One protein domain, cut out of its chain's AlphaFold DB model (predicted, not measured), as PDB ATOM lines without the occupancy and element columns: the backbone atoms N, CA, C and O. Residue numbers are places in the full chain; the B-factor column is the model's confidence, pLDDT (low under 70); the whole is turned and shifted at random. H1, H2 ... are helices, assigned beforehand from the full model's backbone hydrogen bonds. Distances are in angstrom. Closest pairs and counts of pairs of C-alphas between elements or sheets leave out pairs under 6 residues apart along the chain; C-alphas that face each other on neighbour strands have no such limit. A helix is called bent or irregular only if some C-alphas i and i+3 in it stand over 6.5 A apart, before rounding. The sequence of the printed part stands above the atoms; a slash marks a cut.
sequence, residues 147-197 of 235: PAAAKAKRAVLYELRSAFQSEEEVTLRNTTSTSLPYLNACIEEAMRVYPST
ATOM      1  N   PRO A 147     -12.805  11.759  13.977       94.00
ATOM      2  CA  PRO A 147     -12.756  12.166  15.383       94.00
ATOM      3  C   PRO A 147     -12.005  13.486  15.610       94.00
ATOM      4  O   PRO A 147     -12.437  14.317  16.409       94.00
ATOM      5  N   ALA A 148     -10.921  13.717  14.859       93.50
ATOM      6  CA  ALA A 148     -10.124  14.943  14.930       93.50
ATOM      7  C   ALA A 148     -10.908  16.202  14.504       93.50
ATOM      8  O   ALA A 148     -10.635  17.298  14.991       93.50
ATOM      9  N   ALA A 149     -11.929  16.052  13.654       93.50
ATOM     10  CA  ALA A 149     -12.763  17.143  13.161       93.50
ATOM     11  C   ALA A 149     -14.019  17.392  14.016       93.50
ATOM     12  O   ALA A 149     -14.876  18.190  13.635       93.50
ATOM     13  N   ALA A 150     -14.149  16.767  15.196       94.19
ATOM     14  CA  ALA A 150     -15.349  16.876  16.033       94.19
ATOM     15  C   ALA A 150     -15.745  18.330  16.359       94.19
ATOM     16  O   ALA A 150     -16.934  18.655  16.407       94.19
ATOM     17  N   LYS A 151     -14.763  19.223  16.555       94.19
ATOM     18  CA  LYS A 151     -15.012  20.658  16.773       94.19
ATOM     19  C   LYS A 151     -15.577  21.333  15.519       94.19
ATOM     20  O   LYS A 151     -16.562  22.057  15.635       94.19
ATOM     21  N   ALA A 152     -15.000  21.057  14.349       94.19
ATOM     22  CA  ALA A 152     -15.473  21.594  13.075       94.19
ATOM     23  C   ALA A 152     -16.893  21.107  12.766       94.19
ATOM     24  O   ALA A 152     -17.781  21.912  12.497       94.19
ATOM     25  N   LYS A 153     -17.158  19.808  12.945       96.00
ATOM     26  CA  LYS A 153     -18.502  19.229  12.811       96.00
ATOM     27  C   LYS A 153     -19.527  19.930  13.704       96.00
ATOM     28  O   LYS A 153     -20.615  20.257  13.243       96.00
ATOM     29  N   ARG A 154     -19.202  20.175  14.980       96.44
ATOM     30  CA  ARG A 154     -20.102  20.889  15.906       96.44
ATOM     31  C   ARG A 154     -20.363  22.329  15.463       96.44
ATOM     32  O   ARG A 154     -21.502  22.768  15.553       96.44
ATOM     33  N   ALA A 155     -19.340  23.034  14.983       96.12
ATOM     34  CA  ALA A 155     -19.478  24.403  14.493       96.12
ATOM     35  C   ALA A 155     -20.354  24.484  13.230       96.12
ATOM     36  O   ALA A 155     -21.276  25.292  13.205       96.12
ATOM     37  N   VAL A 156     -20.161  23.588  12.251       96.19
ATOM     38  CA  VAL A 156     -21.035  23.487  11.063       96.19
ATOM     39  C   VAL A 156     -22.483  23.199  11.468       96.19
ATOM     40  O   VAL A 156     -23.405  23.852  10.991       96.19
ATOM     41  N   LEU A 157     -22.707  22.241  12.375       95.44
ATOM     42  CA  LEU A 157     -24.060  21.908  12.834       95.44
ATOM     43  C   LEU A 157     -24.728  23.072  13.570       95.44
ATOM     44  O   LEU A 157     -25.930  23.272  13.417       95.44
ATOM     45  N   TYR A 158     -23.969  23.818  14.374       96.06
ATOM     46  CA  TYR A 158     -24.468  25.014  15.043       96.06
ATOM     47  C   TYR A 158     -24.848  26.099  14.031       96.06
ATOM     48  O   TYR A 158     -25.940  26.651  14.128       96.06
ATOM     49  N   GLU A 159     -23.988  26.363  13.045       95.81
ATOM     50  CA  GLU A 159     -24.246  27.338  11.980       95.81
ATOM     51  C   GLU A 159     -25.516  26.980  11.197       95.81
ATOM     52  O   GLU A 159     -26.426  27.799  11.104       95.81
ATOM     53  N   LEU A 160     -25.640  25.729  10.743       94.50
ATOM     54  CA  LEU A 160     -26.809  25.256   9.995       94.50
ATOM     55  C   LEU A 160     -28.109  25.350  10.801       94.50
ATOM     56  O   LEU A 160     -29.113  25.827  10.282       94.50
ATOM     57  N   ARG A 161     -28.096  24.931  12.073       94.00
ATOM     58  CA  ARG A 161     -29.285  24.978  12.947       94.00
ATOM     59  C   ARG A 161     -29.657  26.390  13.391       94.00
ATOM     60  O   ARG A 161     -30.786  26.617  13.804       94.00
ATOM     61  N   SER A 162     -28.706  27.320  13.355       93.50
ATOM     62  CA  SER A 162     -28.976  28.735  13.628       93.50
ATOM     63  C   SER A 162     -29.525  29.443  12.388       93.50
ATOM     64  O   SER A 162     -30.318  30.370  12.517       93.50
ATOM     65  N   ALA A 163     -29.100  29.005  11.200       93.44
ATOM     66  CA  ALA A 163     -29.496  29.552   9.908       93.44
ATOM     67  C   ALA A 163     -30.880  29.079   9.437       93.44
ATOM     68  O   ALA A 163     -31.606  29.866   8.836       93.44
ATOM     69  N   PHE A 164     -31.236  27.819   9.702       94.88
ATOM     70  CA  PHE A 164     -32.478  27.203   9.231       94.88
ATOM     71  C   PHE A 164     -33.231  26.555  10.396       94.88
ATOM     72  O   PHE A 164     -32.678  25.718  11.114       94.88
ATOM     73  N   GLN A 165     -34.495  26.939  10.579       91.75
ATOM     74  CA  GLN A 165     -35.375  26.441  11.641       91.75
ATOM     75  C   GLN A 165     -36.093  25.146  11.251       91.75
ATOM     76  O   GLN A 165     -36.486  24.372  12.125       91.75
ATOM     77  N   SER A 166     -36.250  24.889   9.953       93.06
ATOM     78  CA  SER A 166     -36.869  23.671   9.435       93.06
ATOM     79  C   SER A 166     -36.221  23.204   8.131       93.06
ATOM     80  O   SER A 166     -35.463  23.935   7.492       93.06
ATOM     81  N   GLU A 167     -36.496  21.961   7.733       89.62
ATOM     82  CA  GLU A 167     -35.973  21.397   6.484       89.62
ATOM     83  C   GLU A 167     -36.536  22.130   5.257       89.62
ATOM     84  O   GLU A 167     -35.822  22.358   4.282       89.62
ATOM     85  N   GLU A 168     -37.787  22.586   5.331       92.44
ATOM     86  CA  GLU A 168     -38.455  23.335   4.265       92.44
ATOM     87  C   GLU A 168     -37.796  24.695   3.996       92.44
ATOM     88  O   GLU A 168     -37.914  25.234   2.894       92.44
ATOM     89  N   GLU A 169     -37.072  25.250   4.972       92.31
ATOM     90  CA  GLU A 169     -36.307  26.483   4.791       92.31
ATOM     91  C   GLU A 169     -35.024  26.271   3.977       92.31
ATOM     92  O   GLU A 169     -34.481  27.245   3.446       92.31
ATOM     93  N   VAL A 170     -34.550  25.030   3.814       91.06
ATOM     94  CA  VAL A 170     -33.337  24.696   3.050       91.06
ATOM     95  C   VAL A 170     -33.643  24.704   1.548       91.06
ATOM     96  O   VAL A 170     -33.651  23.691   0.853       91.06
ATOM     97  N   THR A 171     -33.908  25.898   1.023       89.81
ATOM     98  CA  THR A 171     -34.165  26.139  -0.402       89.81
ATOM     99  C   THR A 171     -32.942  26.735  -1.092       89.81
ATOM    100  O   THR A 171     -32.095  27.356  -0.449       89.81
ATOM    101  N   LEU A 172     -32.859  26.631  -2.425       83.75
ATOM    102  CA  LEU A 172     -31.786  27.274  -3.201       83.75
ATOM    103  C   LEU A 172     -31.718  28.791  -2.937       83.75
ATOM    104  O   LEU A 172     -30.639  29.365  -2.834       83.75
ATOM    105  N   ARG A 173     -32.878  29.446  -2.789       87.12
ATOM    106  CA  ARG A 173     -32.964  30.881  -2.495       87.12
ATOM    107  C   ARG A 173     -32.418  31.203  -1.108       87.12
ATOM    108  O   ARG A 173     -31.609  32.112  -0.977       87.12
ATOM    109  N   ASN A 174     -32.833  30.452  -0.093       89.06
ATOM    110  CA  ASN A 174     -32.420  30.731   1.280       89.06
ATOM    111  C   ASN A 174     -30.949  30.374   1.502       89.06
ATOM    112  O   ASN A 174     -30.228  31.135   2.136       89.06
ATOM    113  N   THR A 175     -30.476  29.261   0.942       88.38
ATOM    114  CA  THR A 175     -29.061  28.859   1.028       88.38
ATOM    115  C   THR A 175     -28.125  29.844   0.329       88.38
ATOM    116  O   THR A 175     -27.019  30.053   0.813       88.38
ATOM    117  N   THR A 176     -28.561  30.500  -0.752       84.44
ATOM    118  CA  THR A 176     -27.761  31.535  -1.438       84.44
ATOM    119  C   THR A 176     -27.803  32.897  -0.747       84.44
ATOM    120  O   THR A 176     -26.825  33.636  -0.803       84.44
ATOM    121  N   SER A 177     -28.909  33.245  -0.082       86.38
ATOM    122  CA  SER A 177     -29.034  34.508   0.657       86.38
ATOM    123  C   SER A 177     -28.471  34.456   2.079       86.38
ATOM    124  O   SER A 177     -28.231  35.501   2.681       86.38
ATOM    125  N   THR A 178     -28.300  33.260   2.641       89.81
ATOM    126  CA  THR A 178     -27.857  33.065   4.026       89.81
ATOM    127  C   THR A 178     -26.343  32.933   4.084       89.81
ATOM    128  O   THR A 178     -25.737  32.190   3.317       89.81
ATOM    129  N   SER A 179     -25.715  33.646   5.017       88.81
ATOM    130  CA  SER A 179     -24.274  33.539   5.228       88.81
ATOM    131  C   SER A 179     -23.950  32.247   5.982       88.81
ATOM    132  O   SER A 179     -24.357  32.087   7.131       88.81
ATOM    133  N   LEU A 180     -23.217  31.336   5.335       94.12
ATOM    134  CA  LEU A 180     -22.728  30.076   5.914       94.12
ATOM    135  C   LEU A 180     -21.188  30.006   5.839       94.12
ATOM    136  O   LEU A 180     -20.630  29.167   5.123       94.12
ATOM    137  N   PRO A 181     -20.467  30.948   6.479       94.38
ATOM    138  CA  PRO A 181     -19.022  31.081   6.322       94.38
ATOM    139  C   PRO A 181     -18.245  29.849   6.793       94.38
ATOM    140  O   PRO A 181     -17.227  29.516   6.188       94.38
ATOM    141  N   TYR A 182     -18.697  29.160   7.844       95.00
ATOM    142  CA  TYR A 182     -17.979  28.013   8.391       95.00
ATOM    143  C   TYR A 182     -18.155  26.765   7.523       95.00
ATOM    144  O   TYR A 182     -17.179  26.057   7.260       95.00
ATOM    145  N   LEU A 183     -19.367  26.514   7.019       94.94
ATOM    146  CA  LEU A 183     -19.613  25.475   6.021       94.94
ATOM    147  C   LEU A 183     -18.805  25.734   4.746       94.94
ATOM    148  O   LEU A 183     -18.125  24.824   4.273       94.94
ATOM    149  N   ASN A 184     -18.822  26.967   4.231       94.56
ATOM    150  CA  ASN A 184     -18.048  27.332   3.043       94.56
ATOM    151  C   ASN A 184     -16.546  27.123   3.273       94.56
ATOM    152  O   ASN A 184     -15.888  26.508   2.443       94.56
ATOM    153  N   ALA A 185     -16.015  27.525   4.432       94.38
ATOM    154  CA  ALA A 185     -14.620  27.264   4.785       94.38
ATOM    155  C   ALA A 185     -14.291  25.760   4.834       94.38
ATOM    156  O   ALA A 185     -13.215  25.357   4.404       94.38
ATOM    157  N   CYS A 186     -15.210  24.914   5.316       94.44
ATOM    158  CA  CYS A 186     -15.020  23.460   5.308       94.44
ATOM    159  C   CYS A 186     -15.030  22.874   3.887       94.44
ATOM    160  O   CYS A 186     -14.270  21.947   3.614       94.44
ATOM    161  N   ILE A 187     -15.876  23.397   2.993       93.94
ATOM    162  CA  ILE A 187     -15.918  22.991   1.579       93.94
ATOM    163  C   ILE A 187     -14.611  23.378   0.880       93.94
ATOM    164  O   ILE A 187     -13.992  22.531   0.238       93.94
ATOM    165  N   GLU A 188     -14.159  24.620   1.056       93.12
ATOM    166  CA  GLU A 188     -12.887  25.109   0.513       93.12
ATOM    167  C   GLU A 188     -11.696  24.299   1.042       93.12
ATOM    168  O   GLU A 188     -10.845  23.863   0.268       93.12
ATOM    169  N   GLU A 189     -11.656  24.013   2.346       92.38
ATOM    170  CA  GLU A 189     -10.581  23.214   2.940       92.38
ATOM    171  C   GLU A 189     -10.591  21.766   2.435       92.38
ATOM    172  O   GLU A 189      -9.535  21.193   2.152       92.38
ATOM    173  N   ALA A 190     -11.775  21.174   2.253       91.31
ATOM    174  CA  ALA A 190     -11.889  19.851   1.655       91.31
ATOM    175  C   ALA A 190     -11.371  19.843   0.212       91.31
ATOM    176  O   ALA A 190     -10.609  18.947  -0.134       91.31
ATOM    177  N   MET A 191     -11.705  20.850  -0.604       89.81
ATOM    178  CA  MET A 191     -11.175  20.978  -1.970       89.81
ATOM    179  C   MET A 191      -9.668  21.272  -1.989       89.81
ATOM    180  O   MET A 191      -8.970  20.821  -2.897       89.81
ATOM    181  N   ARG A 192      -9.141  21.971  -0.976       89.19
ATOM    182  CA  ARG A 192      -7.702  22.226  -0.829       89.19
ATOM    183  C   ARG A 192      -6.922  20.932  -0.600       89.19
ATOM    184  O   ARG A 192      -5.860  20.757  -1.200       89.19
ATOM    185  N   VAL A 193      -7.415  20.055   0.277       88.25
ATOM    186  CA  VAL A 193      -6.741  18.797   0.657       88.25
ATOM    187  C   VAL A 193      -7.053  17.660  -0.320       88.25
ATOM    188  O   VAL A 193      -6.183  16.844  -0.615       88.25
ATOM    189  N   TYR A 194      -8.281  17.604  -0.823       86.62
ATOM    190  CA  TYR A 194      -8.794  16.565  -1.706       86.62
ATOM    191  C   TYR A 194      -9.559  17.219  -2.868       86.62
ATOM    192  O   TYR A 194     -10.791  17.311  -2.834       86.62
ATOM    193  N   PRO A 195      -8.844  17.727  -3.892       84.56
ATOM    194  CA  PRO A 195      -9.494  18.335  -5.043       84.56
ATOM    195  C   PRO A 195     -10.285  17.272  -5.811       84.56
ATOM    196  O   PRO A 195      -9.795  16.173  -6.068       84.56
ATOM    197  N   SER A 196     -11.496  17.607  -6.248       81.50
ATOM    198  CA  SER A 196     -12.283  16.714  -7.104       81.50
ATOM    199  C   SER A 196     -11.760  16.642  -8.543       81.50
ATOM    200  O   SER A 196     -12.090  15.720  -9.285       81.50
ATOM    201  N   THR A 197     -10.919  17.594  -8.949       76.25
ATOM    202  CA  THR A 197     -10.206  17.586 -10.228       76.25
ATOM    203  C   THR A 197      -8.754  17.970  -9.976       76.25
ATOM    204  O   THR A 197      -8.461  19.109  -9.624       76.25
TER     205      THR A 197
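This is residues 147 to 197 of the 235 residues of an uncharacterized protein of Fusarium oxysporum f. sp. cepae (UniProt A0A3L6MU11). A long helix, H1, and a shorter one, H3, make a loose, open wedge: the start of H3 meets H1 partway along, and H3 runs back and away from it. The short H2 lies in the loop that joins them, beyond the start of H3, and residues 187 to 197 stick out. The 51 printed residues hold three named helices, H1, H2 and H3 in chain order, and no named strand: all helix. The whole is loose, with a radius of gyration of the C-alphas of 12.4 A and spans of 31 by 26 by 15 A.

H1, residues 147 to 163, touches H3, residues 181 to 193, with residues 155 to 159 alone, meeting residues 182 to 183 alone. Their closest C-alphas, of Val 156 and Leu 183, are 5.6 A apart. They run opposite ways at 37 degrees, only just a steep tilt. H2, residues 172 to 177, is apart from both. Every O i to N i+4 pair is within hydrogen-bond range in H2 and H3, and 11 of 13 in H1.

H1 spans 24.7 A from C-alpha 147 at (-12.756, 12.166, 15.383); it is irregular, C-alphas 148 and 151 being 7.7 A apart. H2 spans 8.6 A. H3 spans 18.3 A to C-alpha 193 at (-6.741, 18.797, 0.657).

The C-alphas farthest apart, of Gln 165 and Thr 197, are 34.5 A apart. The printed part has no cut. The link from H1 to H2 is short and that from H2 to H3 tight. No printed residue is under 70 in pLDDT.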